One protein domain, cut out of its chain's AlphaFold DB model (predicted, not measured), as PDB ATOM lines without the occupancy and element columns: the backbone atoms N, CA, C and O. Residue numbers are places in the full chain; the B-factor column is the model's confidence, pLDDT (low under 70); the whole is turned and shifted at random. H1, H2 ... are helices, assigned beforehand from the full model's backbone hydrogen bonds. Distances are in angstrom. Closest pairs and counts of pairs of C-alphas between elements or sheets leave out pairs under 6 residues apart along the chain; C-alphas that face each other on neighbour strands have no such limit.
ATOM      1  N   PRO A 217      26.573 -64.367  25.674       90.50
ATOM      2  CA  PRO A 217      27.519 -64.249  24.566       90.50
ATOM      3  C   PRO A 217      27.314 -65.352  23.525       90.50
ATOM      4  O   PRO A 217      27.325 -66.540  23.863       90.50
ATOM      5  N   LEU A 218      27.149 -64.962  22.263       93.12
ATOM      6  CA  LEU A 218      27.007 -65.913  21.164       93.12
ATOM      7  C   LEU A 218      28.313 -66.700  20.915       93.12
ATOM      8  O   LEU A 218      29.407 -66.169  21.120       93.12
ATOM      9  N   PRO A 219      28.228 -67.957  20.437       92.25
ATOM     10  CA  PRO A 219      29.396 -68.716  19.993       92.25
ATOM     11  C   PRO A 219      30.158 -68.006  18.865       92.25
ATOM     12  O   PRO A 219      29.547 -67.351  18.022       92.25
ATOM     13  N   GLU A 220      31.478 -68.209  18.783       90.12
ATOM     14  CA  GLU A 220      32.331 -67.590  17.749       90.12
ATOM     15  C   GLU A 220      31.846 -67.879  16.317       90.12
ATOM     16  O   GLU A 220      31.892 -67.003  15.455       90.12
ATOM     17  N   GLU A 221      31.318 -69.081  16.067       89.69
ATOM     18  CA  GLU A 221      30.749 -69.457  14.766       89.69
ATOM     19  C   GLU A 221      29.546 -68.582  14.377       89.69
ATOM     20  O   GLU A 221      29.389 -68.235  13.206       89.69
ATOM     21  N   GLU A 222      28.720 -68.185  15.347       90.81
ATOM     22  CA  GLU A 222      27.560 -67.318  15.123       90.81
ATOM     23  C   GLU A 222      27.969 -65.846  15.038       90.81
ATOM     24  O   GLU A 222      27.508 -65.133  14.148       90.81
ATOM     25  N   LEU A 223      28.909 -65.409  15.882       91.00
ATOM     26  CA  LEU A 223      29.486 -64.062  15.812       91.00
ATOM     27  C   LEU A 223      30.159 -63.794  14.462       91.00
ATOM     28  O   LEU A 223      30.058 -62.689  13.942       91.00
ATOM     29  N   SER A 224      30.785 -64.808  13.851       89.88
ATOM     30  CA  SER A 224      31.419 -64.673  12.532       89.88
ATOM     31  C   SER A 224      30.445 -64.294  11.406       89.88
ATOM     32  O   SER A 224      30.880 -63.791  10.374       89.88
ATOM     33  N   LYS A 225      29.136 -64.507  11.604       88.75
ATOM     34  CA  LYS A 225      28.072 -64.128  10.659       88.75
ATOM     35  C   LYS A 225      27.620 -62.678  10.835       88.75
ATOM     36  O   LYS A 225      26.952 -62.140   9.958       88.75
ATOM     37  N   LEU A 226      27.948 -62.062  11.970       92.31
ATOM     38  CA  LEU A 226      27.631 -60.677  12.314       92.31
ATOM     39  C   LEU A 226      28.758 -59.747  11.838       92.31
ATOM     40  O   LEU A 226      29.356 -59.008  12.619       92.31
ATOM     41  N   ASP A 227      29.079 -59.841  10.549       90.81
ATOM     42  CA  ASP A 227      30.195 -59.146   9.914       90.81
ATOM     43  C   ASP A 227      29.804 -57.769   9.336       90.81
ATOM     44  O   ASP A 227      28.711 -57.239   9.557       90.81
ATOM     45  N   ASP A 228      30.723 -57.155   8.585       92.31
ATOM     46  CA  ASP A 228      30.487 -55.860   7.938       92.31
ATOM     47  C   ASP A 228      29.337 -55.904   6.912       92.31
ATOM     48  O   ASP A 228      28.602 -54.925   6.772       92.31
ATOM     49  N   SER A 229      29.138 -57.049   6.242       92.81
ATOM     50  CA  SER A 229      28.031 -57.236   5.299       92.81
ATOM     51  C   SER A 229      26.696 -57.269   6.032       92.81
ATOM     52  O   SER A 229      25.734 -56.667   5.557       92.81
ATOM     53  N   PHE A 230      26.626 -57.935   7.190       93.88
ATOM     54  CA  PHE A 230      25.437 -57.907   8.041       93.88
ATOM     55  C   PHE A 230      25.086 -56.474   8.453       93.88
ATOM     56  O   PHE A 230      23.939 -56.051   8.301       93.88
ATOM     57  N   LEU A 231      26.068 -55.713   8.945       94.69
ATOM     58  CA  LEU A 231      25.850 -54.329   9.365       94.69
ATOM     59  C   LEU A 231      25.404 -53.438   8.205       94.69
ATOM     60  O   LEU A 231      24.509 -52.613   8.375       94.69
ATOM     61  N   GLU A 232      25.986 -53.613   7.022       94.44
ATOM     62  CA  GLU A 232      25.555 -52.898   5.823       94.44
ATOM     63  C   GLU A 232      24.102 -53.214   5.460       94.44
ATOM     64  O   GLU A 232      23.312 -52.296   5.235       94.44
ATOM     65  N   SER A 233      23.720 -54.493   5.464       93.38
ATOM     66  CA  SER A 233      22.335 -54.916   5.241       93.38
ATOM     67  C   SER A 233      21.381 -54.350   6.296       93.38
ATOM     68  O   SER A 233      20.309 -53.859   5.940       93.38
ATOM     69  N   LEU A 234      21.778 -54.350   7.571       93.88
ATOM     70  CA  LEU A 234      20.983 -53.797   8.664       93.88
ATOM     71  C   LEU A 234      20.767 -52.289   8.495       93.88
ATOM     72  O   LEU A 234      19.626 -51.834   8.534       93.88
ATOM     73  N   LEU A 235      21.823 -51.508   8.248       93.94
ATOM     74  CA  LEU A 235      21.691 -50.062   8.042       93.94
ATOM     75  C   LEU A 235      20.877 -49.736   6.784       93.94
ATOM     76  O   LEU A 235      20.023 -48.852   6.828       93.94
ATOM     77  N   ASN A 236      21.076 -50.479   5.689       91.50
ATOM     78  CA  ASN A 236      20.275 -50.333   4.473       91.50
ATOM     79  C   ASN A 236      18.787 -50.572   4.736       91.50
ATOM     80  O   ASN A 236      17.959 -49.798   4.262       91.50
ATOM     81  N   LEU A 237      18.444 -51.580   5.541       89.38
ATOM     82  CA  LEU A 237      17.069 -51.819   5.974       89.38
ATOM     83  C   LEU A 237      16.511 -50.624   6.768       89.38
ATOM     84  O   LEU A 237      15.380 -50.198   6.536       89.38
ATOM     85  N   GLY A 238      17.325 -50.037   7.650       89.12
ATOM     86  CA  GLY A 238      16.995 -48.810   8.376       89.12
ATOM     87  C   GLY A 238      16.677 -47.632   7.449       89.12
ATOM     88  O   GLY A 238      15.675 -46.951   7.659       89.12
ATOM     89  N   PHE A 239      17.475 -47.426   6.396       88.69
ATOM     90  CA  PHE A 239      17.252 -46.361   5.410       88.69
ATOM     91  C   PHE A 239      16.053 -46.614   4.490       88.69
ATOM     92  O   PHE A 239      15.439 -45.657   4.029       88.69
ATOM     93  N   THR A 240      15.723 -47.872   4.193       85.50
ATOM     94  CA  THR A 240      14.573 -48.215   3.341       85.50
ATOM     95  C   THR A 240      13.255 -47.784   3.978       85.50
ATOM     96  O   THR A 240      12.368 -47.290   3.285       85.50
ATOM     97  N   TYR A 241      13.133 -47.942   5.299       79.94
ATOM     98  CA  TYR A 241      11.886 -47.678   6.019       79.94
ATOM     99  C   TYR A 241      11.896 -46.375   6.840       79.94
ATOM    100  O   TYR A 241      10.890 -46.036   7.462       79.94
ATOM    101  N   SER A 242      12.993 -45.603   6.824       72.56
ATOM    102  CA  SER A 242      13.107 -44.343   7.580       72.56
ATOM    103  C   SER A 242      12.144 -43.248   7.103       72.56
ATOM    104  O   SER A 242      11.763 -42.388   7.893       72.56
ATOM    105  N   GLU A 243      11.717 -43.289   5.837       65.94
ATOM    106  CA  GLU A 243      10.791 -42.315   5.240       65.94
ATOM    107  C   GLU A 243       9.307 -42.607   5.540       65.94
ATOM    108  O   GLU A 243       8.440 -41.775   5.261       65.94
ATOM    109  N   TYR A 244       8.981 -43.766   6.126       65.50
ATOM    110  CA  TYR A 244       7.602 -44.114   6.474       65.50
ATOM    111  C   TYR A 244       7.201 -43.405   7.779       65.50
ATOM    112  O   TYR A 244       7.555 -43.820   8.882       65.50
ATOM    113  N   TYR A 245       6.450 -42.310   7.629       49.91
ATOM    114  CA  TYR A 245       6.104 -41.305   8.650       49.91
ATOM    115  C   TYR A 245       5.351 -41.794   9.910       49.91
ATOM    116  O   TYR A 245       5.136 -40.987  10.813       49.91
ATOM    117  N   ASP A 246       4.954 -43.066  10.019       54.69
ATOM    118  CA  ASP A 246       4.104 -43.566  11.125       54.69
ATOM    119  C   ASP A 246       4.672 -44.809  11.841       54.69
ATOM    120  O   ASP A 246       3.975 -45.591  12.493       54.69
ATOM    121  N   SER A 247       5.964 -45.069  11.668       58.44
ATOM    122  CA  SER A 247       6.425 -46.446  11.700       58.44
ATOM    123  C   SER A 247       6.745 -46.950  13.115       58.44
ATOM    124  O   SER A 247       7.728 -46.591  13.774       58.44
ATOM    125  N   LYS A 248       5.921 -47.904  13.571       74.88
ATOM    126  CA  LYS A 248       6.278 -48.842  14.650       74.88
ATOM    127  C   LYS A 248       7.652 -49.483  14.399       74.88
ATOM    128  O   LYS A 248       8.297 -49.861  15.370       74.88
ATOM    129  N   TRP A 249       8.098 -49.524  13.139       83.69
ATOM    130  CA  TRP A 249       9.436 -49.883  12.675       83.69
ATOM    131  C   TRP A 249      10.584 -49.423  13.571       83.69
ATOM    132  O   TRP A 249      11.453 -50.229  13.898       83.69
ATOM    133  N   LEU A 250      10.597 -48.154  14.005       83.00
ATOM    134  CA  LEU A 250      11.699 -47.640  14.828       83.00
ATOM    135  C   LEU A 250      11.837 -48.453  16.127       83.00
ATOM    136  O   LEU A 250      12.946 -48.715  16.582       83.00
ATOM    137  N   ASN A 251      10.721 -48.931  16.683       85.94
ATOM    138  CA  ASN A 251      10.720 -49.760  17.887       85.94
ATOM    139  C   ASN A 251      11.243 -51.190  17.644       85.94
ATOM    140  O   ASN A 251      11.299 -51.965  18.589       85.94
ATOM    141  N   TYR A 252      11.610 -51.552  16.415       89.81
ATOM    142  CA  TYR A 252      12.161 -52.863  16.065       89.81
ATOM    143  C   TYR A 252      13.568 -52.747  15.482       89.81
ATOM    144  O   TYR A 252      14.463 -53.488  15.879       89.81
ATOM    145  N   PHE A 253      13.794 -51.765  14.606       92.00
ATOM    146  CA  PHE A 253      15.092 -51.518  13.984       92.00
ATOM    147  C   PHE A 253      16.181 -51.148  14.993       92.00
ATOM    148  O   PHE A 253      17.212 -51.819  15.062       92.00
ATOM    149  N   TYR A 254      15.970 -50.103  15.798       93.31
ATOM    150  CA  TYR A 254      17.006 -49.671  16.735       93.31
ATOM    151  C   TYR A 254      17.241 -50.690  17.849       93.31
ATOM    152  O   TYR A 254      18.407 -50.923  18.153       93.31
ATOM    153  N   PRO A 255      16.222 -51.354  18.437       94.12
ATOM    154  CA  PRO A 255      16.487 -52.447  19.367       94.12
ATOM    155  C   PRO A 255      17.340 -53.565  18.771       94.12
ATOM    156  O   PRO A 255      18.268 -54.006  19.439       94.12
ATOM    157  N   ALA A 256      17.124 -53.952  17.509       94.50
ATOM    158  CA  ALA A 256      17.973 -54.943  16.847       94.50
ATOM    159  C   ALA A 256      19.417 -54.444  16.670       94.50
ATOM    160  O   ALA A 256      20.367 -55.179  16.935       94.50
ATOM    161  N   MET A 257      19.588 -53.176  16.283       95.44
ATOM    162  CA  MET A 257      20.898 -52.531  16.162       95.44
ATOM    163  C   MET A 257      21.633 -52.440  17.513       95.44
ATOM    164  O   MET A 257      22.832 -52.704  17.589       95.44
ATOM    165  N   LEU A 258      20.922 -52.116  18.594       95.69
ATOM    166  CA  LEU A 258      21.477 -52.079  19.950       95.69
ATOM    167  C   LEU A 258      21.807 -53.484  20.457       95.69
ATOM    168  O   LEU A 258      22.871 -53.696  21.029       95.69
ATOM    169  N   ALA A 259      20.944 -54.463  20.197       95.19
ATOM    170  CA  ALA A 259      21.186 -55.846  20.582       95.19
ATOM    171  C   ALA A 259      22.395 -56.444  19.837       95.19
ATOM    172  O   ALA A 259      23.183 -57.173  20.435       95.19
ATOM    173  N   PHE A 260      22.621 -56.064  18.573       95.12
ATOM    174  CA  PHE A 260      23.887 -56.349  17.886       95.12
ATOM    175  C   PHE A 260      25.082 -55.768  18.657       95.12
ATOM    176  O   PHE A 260      26.074 -56.466  18.870       95.12
ATOM    177  N   ASN A 261      24.983 -54.515  19.114       94.19
ATOM    178  CA  ASN A 261      26.063 -53.842  19.838       94.19
ATOM    179  C   ASN A 261      26.397 -54.531  21.170       94.19
ATOM    180  O   ASN A 261      27.545 -54.472  21.606       94.19
ATOM    181  N   ILE A 262      25.438 -55.229  21.795       93.12
ATOM    182  CA  ILE A 262      25.682 -56.083  22.970       93.12
ATOM    183  C   ILE A 262      26.608 -57.251  22.613       93.12
ATOM    184  O   ILE A 262      27.541 -57.536  23.364       93.12
ATOM    185  N   GLN A 263      26.350 -57.918  21.488       93.19
ATOM    186  CA  GLN A 263      27.030 -59.157  21.103       93.19
ATOM    187  C   GLN A 263      28.398 -58.923  20.463       93.19
ATOM    188  O   GLN A 263      29.340 -59.672  20.716       93.19
ATOM    189  N   VAL A 264      28.523 -57.876  19.647       91.38
ATOM    190  CA  VAL A 264      29.737 -57.605  18.878       91.38
ATOM    191  C   VAL A 264      30.457 -56.393  19.461       91.38
ATOM    192  O   VAL A 264      30.146 -55.240  19.154       91.38
ATOM    193  N   LYS A 265      31.455 -56.661  20.306       86.81
ATOM    194  CA  LYS A 265      32.347 -55.641  20.873       86.81
ATOM    195  C   LYS A 265      33.650 -55.578  20.068       86.81
ATOM    196  O   LYS A 265      34.147 -56.603  19.610       86.81
ATOM    197  N   GLY A 266      34.177 -54.371  19.873       84.44
ATOM    198  CA  GLY A 266      35.482 -54.148  19.239       84.44
ATOM    199  C   GLY A 266      36.572 -53.837  20.264       84.44
ATOM    200  O   GLY A 266      36.273 -53.608  21.434       84.44
ATOM    201  N   ASP A 267      37.829 -53.800  19.813       83.94
ATOM    202  CA  ASP A 267      38.987 -53.515  20.678       83.94
ATOM    203  C   ASP A 267      38.987 -52.074  21.217       83.94
ATOM    204  O   ASP A 267      39.393 -51.837  22.355       83.94
ATOM    205  N   THR A 268      38.523 -51.119  20.400       88.12
ATOM    206  CA  THR A 268      38.429 -49.694  20.765       88.12
ATOM    207  C   THR A 268      36.981 -49.216  20.734       88.12
ATOM    208  O   THR A 268      36.438 -48.819  21.758       88.12
ATOM    209  N   TYR A 269      36.348 -49.294  19.563       92.88
ATOM    210  CA  TYR A 269      34.942 -48.958  19.342       92.88
ATOM    211  C   TYR A 269      34.233 -50.157  18.727       92.88
ATOM    212  O   TYR A 269      34.863 -50.977  18.052       92.88
ATOM    213  N   SER A 270      32.923 -50.270  18.945       94.00
ATOM    214  CA  SER A 270      32.159 -51.354  18.338       94.00
ATOM    215  C   SER A 270      32.160 -51.247  16.806       94.00
ATOM    216  O   SER A 270      32.186 -50.138  16.258       94.00
ATOM    217  N   PRO A 271      32.071 -52.377  16.080       96.00
ATOM    218  CA  PRO A 271      31.930 -52.352  14.625       96.00
ATOM    219  C   PRO A 271      30.733 -51.525  14.146       96.00
ATOM    220  O   PRO A 271      30.794 -50.930  13.074       96.00
ATOM    221  N   LEU A 272      29.678 -51.420  14.963       96.69
ATOM    222  CA  LEU A 272      28.538 -50.555  14.680       96.69
ATOM    223  C   LEU A 272      28.952 -49.078  14.606       96.69
ATOM    224  O   LEU A 272      28.630 -48.423  13.621       96.69
ATOM    225  N   VAL A 273      29.694 -48.559  15.592       96.81
ATOM    226  CA  VAL A 273      30.184 -47.166  15.571       96.81
ATOM    227  C   VAL A 273      31.041 -46.922  14.330       96.81
ATOM    228  O   VAL A 273      30.812 -45.961  13.596       96.81
ATOM    229  N   LEU A 274      31.964 -47.839  14.027       96.38
ATOM    230  CA  LEU A 274      32.815 -47.743  12.836       96.38
ATOM    231  C   LEU A 274      31.992 -47.743  11.534       96.38
ATOM    232  O   LEU A 274      32.290 -46.989  10.599       96.38
ATOM    233  N   LYS A 275      30.927 -48.550  11.460       96.75
ATOM    234  CA  LYS A 275      30.038 -48.586  10.292       96.75
ATOM    235  C   LYS A 275      29.196 -47.317  10.164       96.75
ATOM    236  O   LYS A 275      29.038 -46.814   9.052       96.75
ATOM    237  N   LEU A 276      28.700 -46.766  11.275       96.81
ATOM    238  CA  LEU A 276      27.963 -45.500  11.279       96.81
ATOM    239  C   LEU A 276      28.837 -44.358  10.737       96.81
ATOM    240  O   LEU A 276      28.384 -43.609   9.877       96.81
ATOM    241  N   TYR A 277      30.107 -44.277  11.144       96.75
ATOM    242  CA  TYR A 277      31.028 -43.236  10.666       96.75
ATOM    243  C   TYR A 277      31.546 -43.448   9.236       96.75
ATOM    244  O   TYR A 277      31.861 -42.480   8.547       96.75
ATOM    245  N   SER A 278      31.602 -44.688   8.745       95.75
ATOM    246  CA  SER A 278      31.965 -44.965   7.344       95.75
ATOM    247  C   SER A 278      30.789 -44.832   6.367       95.75
ATOM    248  O   SER A 278      30.996 -44.713   5.156       95.75
ATOM    249  N   THR A 279      29.550 -44.797   6.864       95.88
ATOM    250  CA  THR A 279      28.336 -44.726   6.043       95.88
ATOM    251  C   THR A 279      27.823 -43.290   5.944       95.88
ATOM    252  O   THR A 279      27.211 -42.762   6.865       95.88
ATOM    253  N   ARG A 280      27.982 -42.656   4.773       92.62
ATOM    254  CA  ARG A 280      27.641 -41.232   4.553       92.62
ATOM    255  C   ARG A 280      26.212 -40.837   4.950       92.62
ATOM    256  O   ARG A 280      26.000 -39.706   5.378       92.62
ATOM    257  N   ARG A 281      25.237 -41.728   4.751       92.88
ATOM    258  CA  ARG A 281      23.817 -41.483   5.061       92.88
ATOM    259  C   ARG A 281      23.450 -41.768   6.518       92.88
ATOM    260  O   ARG A 281      22.349 -41.431   6.927       92.88
ATOM    261  N   ALA A 282      24.340 -42.363   7.313       94.06
ATOM    262  CA  ALA A 282      24.027 -42.793   8.674       94.06
ATOM    263  C   ALA A 282      23.496 -41.689   9.605       94.06
ATOM    264  O   ALA A 282      22.597 -42.013  10.382       94.06
ATOM    265  N   PRO A 283      23.926 -40.412   9.506       94.19
ATOM    266  CA  PRO A 283      23.320 -39.323  10.279       94.19
ATOM    267  C   PRO A 283      21.795 -39.194  10.121       94.19
ATOM    268  O   PRO A 283      21.124 -38.732  11.039       94.19
ATOM    269  N   GLU A 284      21.211 -39.668   9.011       91.62
ATOM    270  CA  GLU A 284      19.751 -39.715   8.806       91.62
ATOM    271  C   GLU A 284      19.028 -40.599   9.850       91.62
ATOM    272  O   GLU A 284      17.830 -40.434  10.074       91.62
ATOM    273  N   LEU A 285      19.740 -41.513  10.525       92.31
ATOM    274  CA  LEU A 285      19.212 -42.357  11.608       92.31
ATOM    275  C   LEU A 285      19.273 -41.671  12.988       92.31
ATOM    276  O   LEU A 285      18.671 -42.147  13.951       92.31
ATOM    277  N   GLY A 286      19.974 -40.542  13.119       93.38
ATOM    278  CA  GLY A 286      20.116 -39.816  14.387       93.38
ATOM    279  C   GLY A 286      18.780 -39.451  15.047       93.38
ATOM    280  O   GLY A 286      18.552 -39.843  16.198       93.38
ATOM    281  N   PRO A 287      17.844 -38.797  14.333       91.31
ATOM    282  CA  PRO A 287      16.561 -38.388  14.904       91.31
ATOM    283  C   PRO A 287      15.717 -39.550  15.450       91.31
ATOM    284  O   PRO A 287      15.020 -39.403  16.459       91.31
ATOM    285  N   GLY A 288      15.779 -40.725  14.814       89.44
ATOM    286  CA  GLY A 288      15.051 -41.909  15.272       89.44
ATOM    287  C   GLY A 288      15.633 -42.487  16.565       89.44
ATOM    288  O   GLY A 288      14.873 -42.814  17.481       89.44
ATOM    289  N   LEU A 289      16.964 -42.524  16.686       91.81
ATOM    290  CA  LEU A 289      17.646 -42.940  17.914       91.81
ATOM    291  C   LEU A 289      17.313 -42.000  19.085       91.81
ATOM    292  O   LEU A 289      16.974 -42.461  20.177       91.81
ATOM    293  N   ILE A 290      17.311 -40.687  18.838       93.56
ATOM    294  CA  ILE A 290      16.937 -39.660  19.826       93.56
ATOM    295  C   ILE A 290      15.473 -39.802  20.242       93.56
ATOM    296  O   ILE A 290      15.146 -39.729  21.427       93.56
ATOM    297  N   THR A 291      14.583 -40.063  19.283       90.56
ATOM    298  CA  THR A 291      13.159 -40.292  19.558       90.56
ATOM    299  C   THR A 291      12.957 -41.471  20.510       90.56
ATOM    300  O   THR A 291      12.120 -41.396  21.413       90.56
ATOM    301  N   LEU A 292      13.718 -42.555  20.348       88.69
ATOM    302  CA  LEU A 292      13.658 -43.700  21.258       88.69
ATOM    303  C   LEU A 292      14.259 -43.400  22.624       88.69
ATOM    304  O   LEU A 292      13.650 -43.758  23.634       88.69
ATOM    305  N   LEU A 293      15.395 -42.698  22.662       92.44
ATOM    306  CA  LEU A 293      16.000 -42.245  23.912       92.44
ATOM    307  C   LEU A 293      15.007 -41.409  24.732       92.44
ATOM    308  O   LEU A 293      14.811 -41.681  25.912       92.44
ATOM    309  N   ASN A 294      14.317 -40.459  24.093       92.50
ATOM    310  CA  ASN A 294      13.314 -39.610  24.739       92.50
ATOM    311  C   ASN A 294      12.118 -40.410  25.284       92.50
ATOM    312  O   ASN A 294      11.565 -40.095  26.332       92.50
ATOM    313  N   ARG A 295      11.698 -41.468  24.577       88.44
ATOM    314  CA  ARG A 295      10.595 -42.327  25.035       88.44
ATOM    315  C   ARG A 295      10.975 -43.142  26.271       88.44
ATOM    316  O   ARG A 295      10.072 -43.504  27.021       88.44
ATOM    317  N   GLY A 296      12.252 -43.497  26.439       80.44
ATOM    318  CA  GLY A 296      12.751 -44.329  27.543       80.44
ATOM    319  C   GLY A 296      12.175 -45.754  27.592       80.44
ATOM    320  O   GLY A 296      12.425 -46.493  28.539       80.44
ATOM    321  N   LYS A 297      11.390 -46.160  26.586       75.44
ATOM    322  CA  LYS A 297      10.700 -47.456  26.526       75.44
ATOM    323  C   LYS A 297      11.531 -48.454  25.732       75.44
ATOM    324  O   LYS A 297      11.234 -48.727  24.573       75.44
ATOM    325  N   PHE A 298      12.574 -48.970  26.368       81.38
ATOM    326  CA  PHE A 298      13.382 -50.056  25.828       81.38
ATOM    327  C   PHE A 298      12.985 -51.379  26.478       81.38
ATOM    328  O   PHE A 298      12.905 -51.480  27.702       81.38
ATOM    329  N   GLU A 299      12.768 -52.404  25.659       77.75
ATOM    330  CA  GLU A 299      12.713 -53.784  26.137       77.75
ATOM    331  C   GLU A 299      14.137 -54.301  26.403       77.75
ATOM    332  O   GLU A 299      15.125 -53.690  25.988       77.75
ATOM    333  N   PHE A 300      14.250 -55.403  27.147       80.44
ATOM    334  CA  PHE A 300      15.510 -56.122  27.390       80.44
ATOM    335  C   PHE A 300      16.670 -55.293  27.981       80.44
ATOM    336  O   PHE A 300      17.829 -55.675  27.860       80.44
ATOM    337  N   GLY A 301      16.382 -54.163  28.636       80.62
ATOM    338  CA  GLY A 301      17.417 -53.308  29.231       80.62
ATOM    339  C   GLY A 301      18.251 -52.520  28.212       80.62
ATOM    340  O   GLY A 301      19.306 -51.996  28.563       80.62
ATOM    341  N   LEU A 302      17.778 -52.381  26.968       91.75
ATOM    342  CA  LEU A 302      18.526 -51.740  25.877       91.75
ATOM    343  C   LEU A 302      18.735 -50.225  26.049       91.75
ATOM    344  O   LEU A 302      19.498 -49.631  25.293       91.75
ATOM    345  N   LEU A 303      18.113 -49.586  27.048       93.31
ATOM    346  CA  LEU A 303      18.329 -48.163  27.337       93.31
ATOM    347  C   LEU A 303      19.793 -47.873  27.688       93.31
ATOM    348  O   LEU A 303      20.358 -46.896  27.203       93.31
ATOM    349  N   THR A 304      20.418 -48.718  28.511       92.38
ATOM    350  CA  THR A 304      21.830 -48.542  28.869       92.38
ATOM    351  C   THR A 304      22.721 -48.701  27.644       92.38
ATOM    352  O   THR A 304      23.609 -47.884  27.442       92.38
ATOM    353  N   GLU A 305      22.434 -49.679  26.783       93.19
ATOM    354  CA  GLU A 305      23.181 -49.875  25.538       93.19
ATOM    355  C   GLU A 305      22.997 -48.697  24.569       93.19
ATOM    356  O   GLU A 305      23.950 -48.281  23.918       93.19
ATOM    357  N   CYS A 306      21.799 -48.108  24.513       95.75
ATOM    358  CA  CYS A 306      21.537 -46.884  23.756       95.75
ATOM    359  C   CYS A 306      22.408 -45.724  24.255       95.75
ATOM    360  O   CYS A 306      23.083 -45.071  23.461       95.75
ATOM    361  N   LEU A 307      22.450 -45.501  25.572       96.56
ATOM    362  CA  LEU A 307      23.298 -44.473  26.183       96.56
ATOM    363  C   LEU A 307      24.785 -44.723  25.912       96.56
ATOM    364  O   LEU A 307      25.503 -43.782  25.581       96.56
ATOM    365  N   THR A 308      25.238 -45.976  26.003       94.50
ATOM    366  CA  THR A 308      26.617 -46.361  25.678       94.50
ATOM    367  C   THR A 308      26.942 -46.104  24.211       94.50
ATOM    368  O   THR A 308      27.954 -45.474  23.934       94.50
ATOM    369  N   LEU A 309      26.073 -46.494  23.275       96.19
ATOM    370  CA  LEU A 309      26.280 -46.234  21.848       96.19
ATOM    371  C   LEU A 309      26.385 -44.732  21.555       96.19
ATOM    372  O   LEU A 309      27.277 -44.303  20.828       96.19
ATOM    373  N   ILE A 310      25.490 -43.922  22.129       97.25
ATOM    374  CA  ILE A 310      25.521 -42.462  21.964       97.25
ATOM    375  C   ILE A 310      26.811 -41.889  22.560       97.25
ATOM    376  O   ILE A 310      27.448 -41.039  21.942       97.25
ATOM    377  N   ASN A 311      27.230 -42.371  23.729       97.12
ATOM    378  CA  ASN A 311      28.486 -41.962  24.346       97.12
ATOM    379  C   ASN A 311      29.693 -42.300  23.457       97.12
ATOM    380  O   ASN A 311      30.536 -41.437  23.222       97.12
ATOM    381  N   ASP A 312      29.743 -43.516  22.913       96.62
ATOM    382  CA  ASP A 312      30.809 -43.968  22.018       96.62
ATOM    383  C   ASP A 312      30.860 -43.137  20.730       96.62
ATOM    384  O   ASP A 312      31.944 -42.826  20.244       96.62
ATOM    385  N   ILE A 313      29.706 -42.705  20.214       97.06
ATOM    386  CA  ILE A 313      29.611 -41.773  19.084       97.06
ATOM    387  C   ILE A 313      30.286 -40.429  19.413       97.06
ATOM    388  O   ILE A 313      31.112 -39.951  18.635       97.06
ATOM    389  N   PHE A 314      29.992 -39.819  20.568       97.56
ATOM    390  CA  PHE A 314      30.640 -38.560  20.968       97.56
ATOM    391  C   PHE A 314      32.146 -38.730  21.229       97.56
ATOM    392  O   PHE A 314      32.944 -37.875  20.824       97.56
ATOM    393  N   CYS A 315      32.549 -39.834  21.864       96.69
ATOM    394  CA  CYS A 315      33.957 -40.173  22.078       96.69
ATOM    395  C   CYS A 315      34.701 -40.307  20.745       96.69
ATOM    396  O   CYS A 315      35.723 -39.647  20.554       96.69
ATOM    397  N   TYR A 316      34.151 -41.081  19.802       96.94
ATOM    398  CA  TYR A 316      34.743 -41.297  18.482       96.94
ATOM    399  C   TYR A 316      34.926 -39.972  17.735       96.94
ATOM    400  O   TYR A 316      36.010 -39.684  17.231       96.94
ATOM    401  N   SER A 317      33.888 -39.128  17.718       96.38
ATOM    402  CA  SER A 317      33.952 -37.796  17.105       96.38
ATOM    403  C   SER A 317      35.112 -36.963  17.658       96.38
ATOM    404  O   SER A 317      35.856 -36.350  16.894       96.38
ATOM    405  N   THR A 318      35.286 -36.970  18.982       95.19
ATOM    406  CA  THR A 318      36.315 -36.185  19.676       95.19
ATOM    407  C   THR A 318      37.717 -36.730  19.416       95.19
ATOM    408  O   THR A 318      38.628 -35.974  19.083       95.19
ATOM    409  N   GLU A 319      37.903 -38.042  19.567       95.94
ATOM    410  CA  GLU A 319      39.206 -38.702  19.454       95.94
ATOM    411  C   GLU A 319      39.771 -38.613  18.032       95.94
ATOM    412  O   GLU A 319      40.958 -38.331  17.853       95.94
ATOM    413  N   PHE A 320      38.915 -38.802  17.024       95.62
ATOM    414  CA  PHE A 320      39.315 -38.803  15.617       95.62
ATOM    415  C   PHE A 320      39.140 -37.454  14.912       95.62
ATOM    416  O   PHE A 320      39.506 -37.339  13.746       95.62
ATOM    417  N   GLN A 321      38.642 -36.423  15.607       94.75
ATOM    418  CA  GLN A 321      38.358 -35.097  15.032       94.75
ATOM    419  C   GLN A 321      37.399 -35.152  13.828       94.75
ATOM    420  O   GLN A 321      37.486 -34.342  12.903       94.75
ATOM    421  N   GLU A 322      36.480 -36.113  13.850       94.38
ATOM    422  CA  GLU A 322      35.431 -36.272  12.845       94.38
ATOM    423  C   GLU A 322      34.200 -35.442  13.226       94.38
ATOM    424  O   GLU A 322      33.990 -35.109  14.397       94.38
ATOM    425  N   SER A 323      33.351 -35.110  12.251       92.50
ATOM    426  CA  SER A 323      32.061 -34.475  12.546       92.50
ATOM    427  C   SER A 323      31.172 -35.416  13.355       92.50
ATOM    428  O   SER A 323      31.094 -36.602  13.029       92.50
ATOM    429  N   CYS A 324      30.452 -34.888  14.347       93.31
ATOM    430  CA  CYS A 324      29.531 -35.702  15.134       93.31
ATOM    431  C   CYS A 324      28.476 -36.352  14.230       93.31
ATOM    432  O   CYS A 324      27.987 -35.735  13.282       93.31
ATOM    433  N   PHE A 325      28.131 -37.603  14.535       95.50
ATOM    434  CA  PHE A 325      27.057 -38.337  13.868       95.50
ATOM    435  C   PHE A 325      25.712 -37.597  13.942       95.50
ATOM    436  O   PHE A 325      24.934 -37.637  12.992       95.50
ATOM    437  N   PHE A 326      25.445 -36.920  15.061       96.12
ATOM    438  CA  PHE A 326      24.250 -36.107  15.249       96.12
ATOM    439  C   PHE A 326      24.430 -34.722  14.631       96.12
ATOM    440  O   PHE A 326      25.487 -34.099  14.760       96.12
TER     441      PHE A 326
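AT A GLANCE: This is residues 217 to 326 of the 412 residues of the protein "DUF2013 domain-containing protein" of Cavenderia fasciculata (strain SH3) (UniProt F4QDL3). What shape? H2 and H3 lie side by side; H4 packs on H2 at one end, H5 crosses both at the other, and H6 crosses H3. How large? It is compact and all helix, with 110 printed residues, six named helices H1 to H6, radius of gyration of the C-alphas 13.5 A and spans 37 by 34 by 25 A.

HOW THE PARTS SIT: Which touch? H3, residues 250 to 263, touches H5, 282 to 295, about perpendicular at 80 degrees, the C-alphas of Leu 250 and Gly 288 closest at 6.7 A. What of backbones? Every O i to N i+4 pair is within hydrogen-bond range in H2, 228 to 241, H4, 271 to 278, and H6, 302 to 320; H3 has 9 of 10, H5 7 of 10.

IN THESE COORDINATES: Where is C-alpha 220? It begins H1, residues 220 to 223, at (32.331, -67.590, 17.749). And C-alpha 320? It ends H6 at (39.315, -38.803, 15.617).

THE WHOLE: Any cut? The printed part has no cut. Low confidence? Residues 243 to 247 are under pLDDT 70.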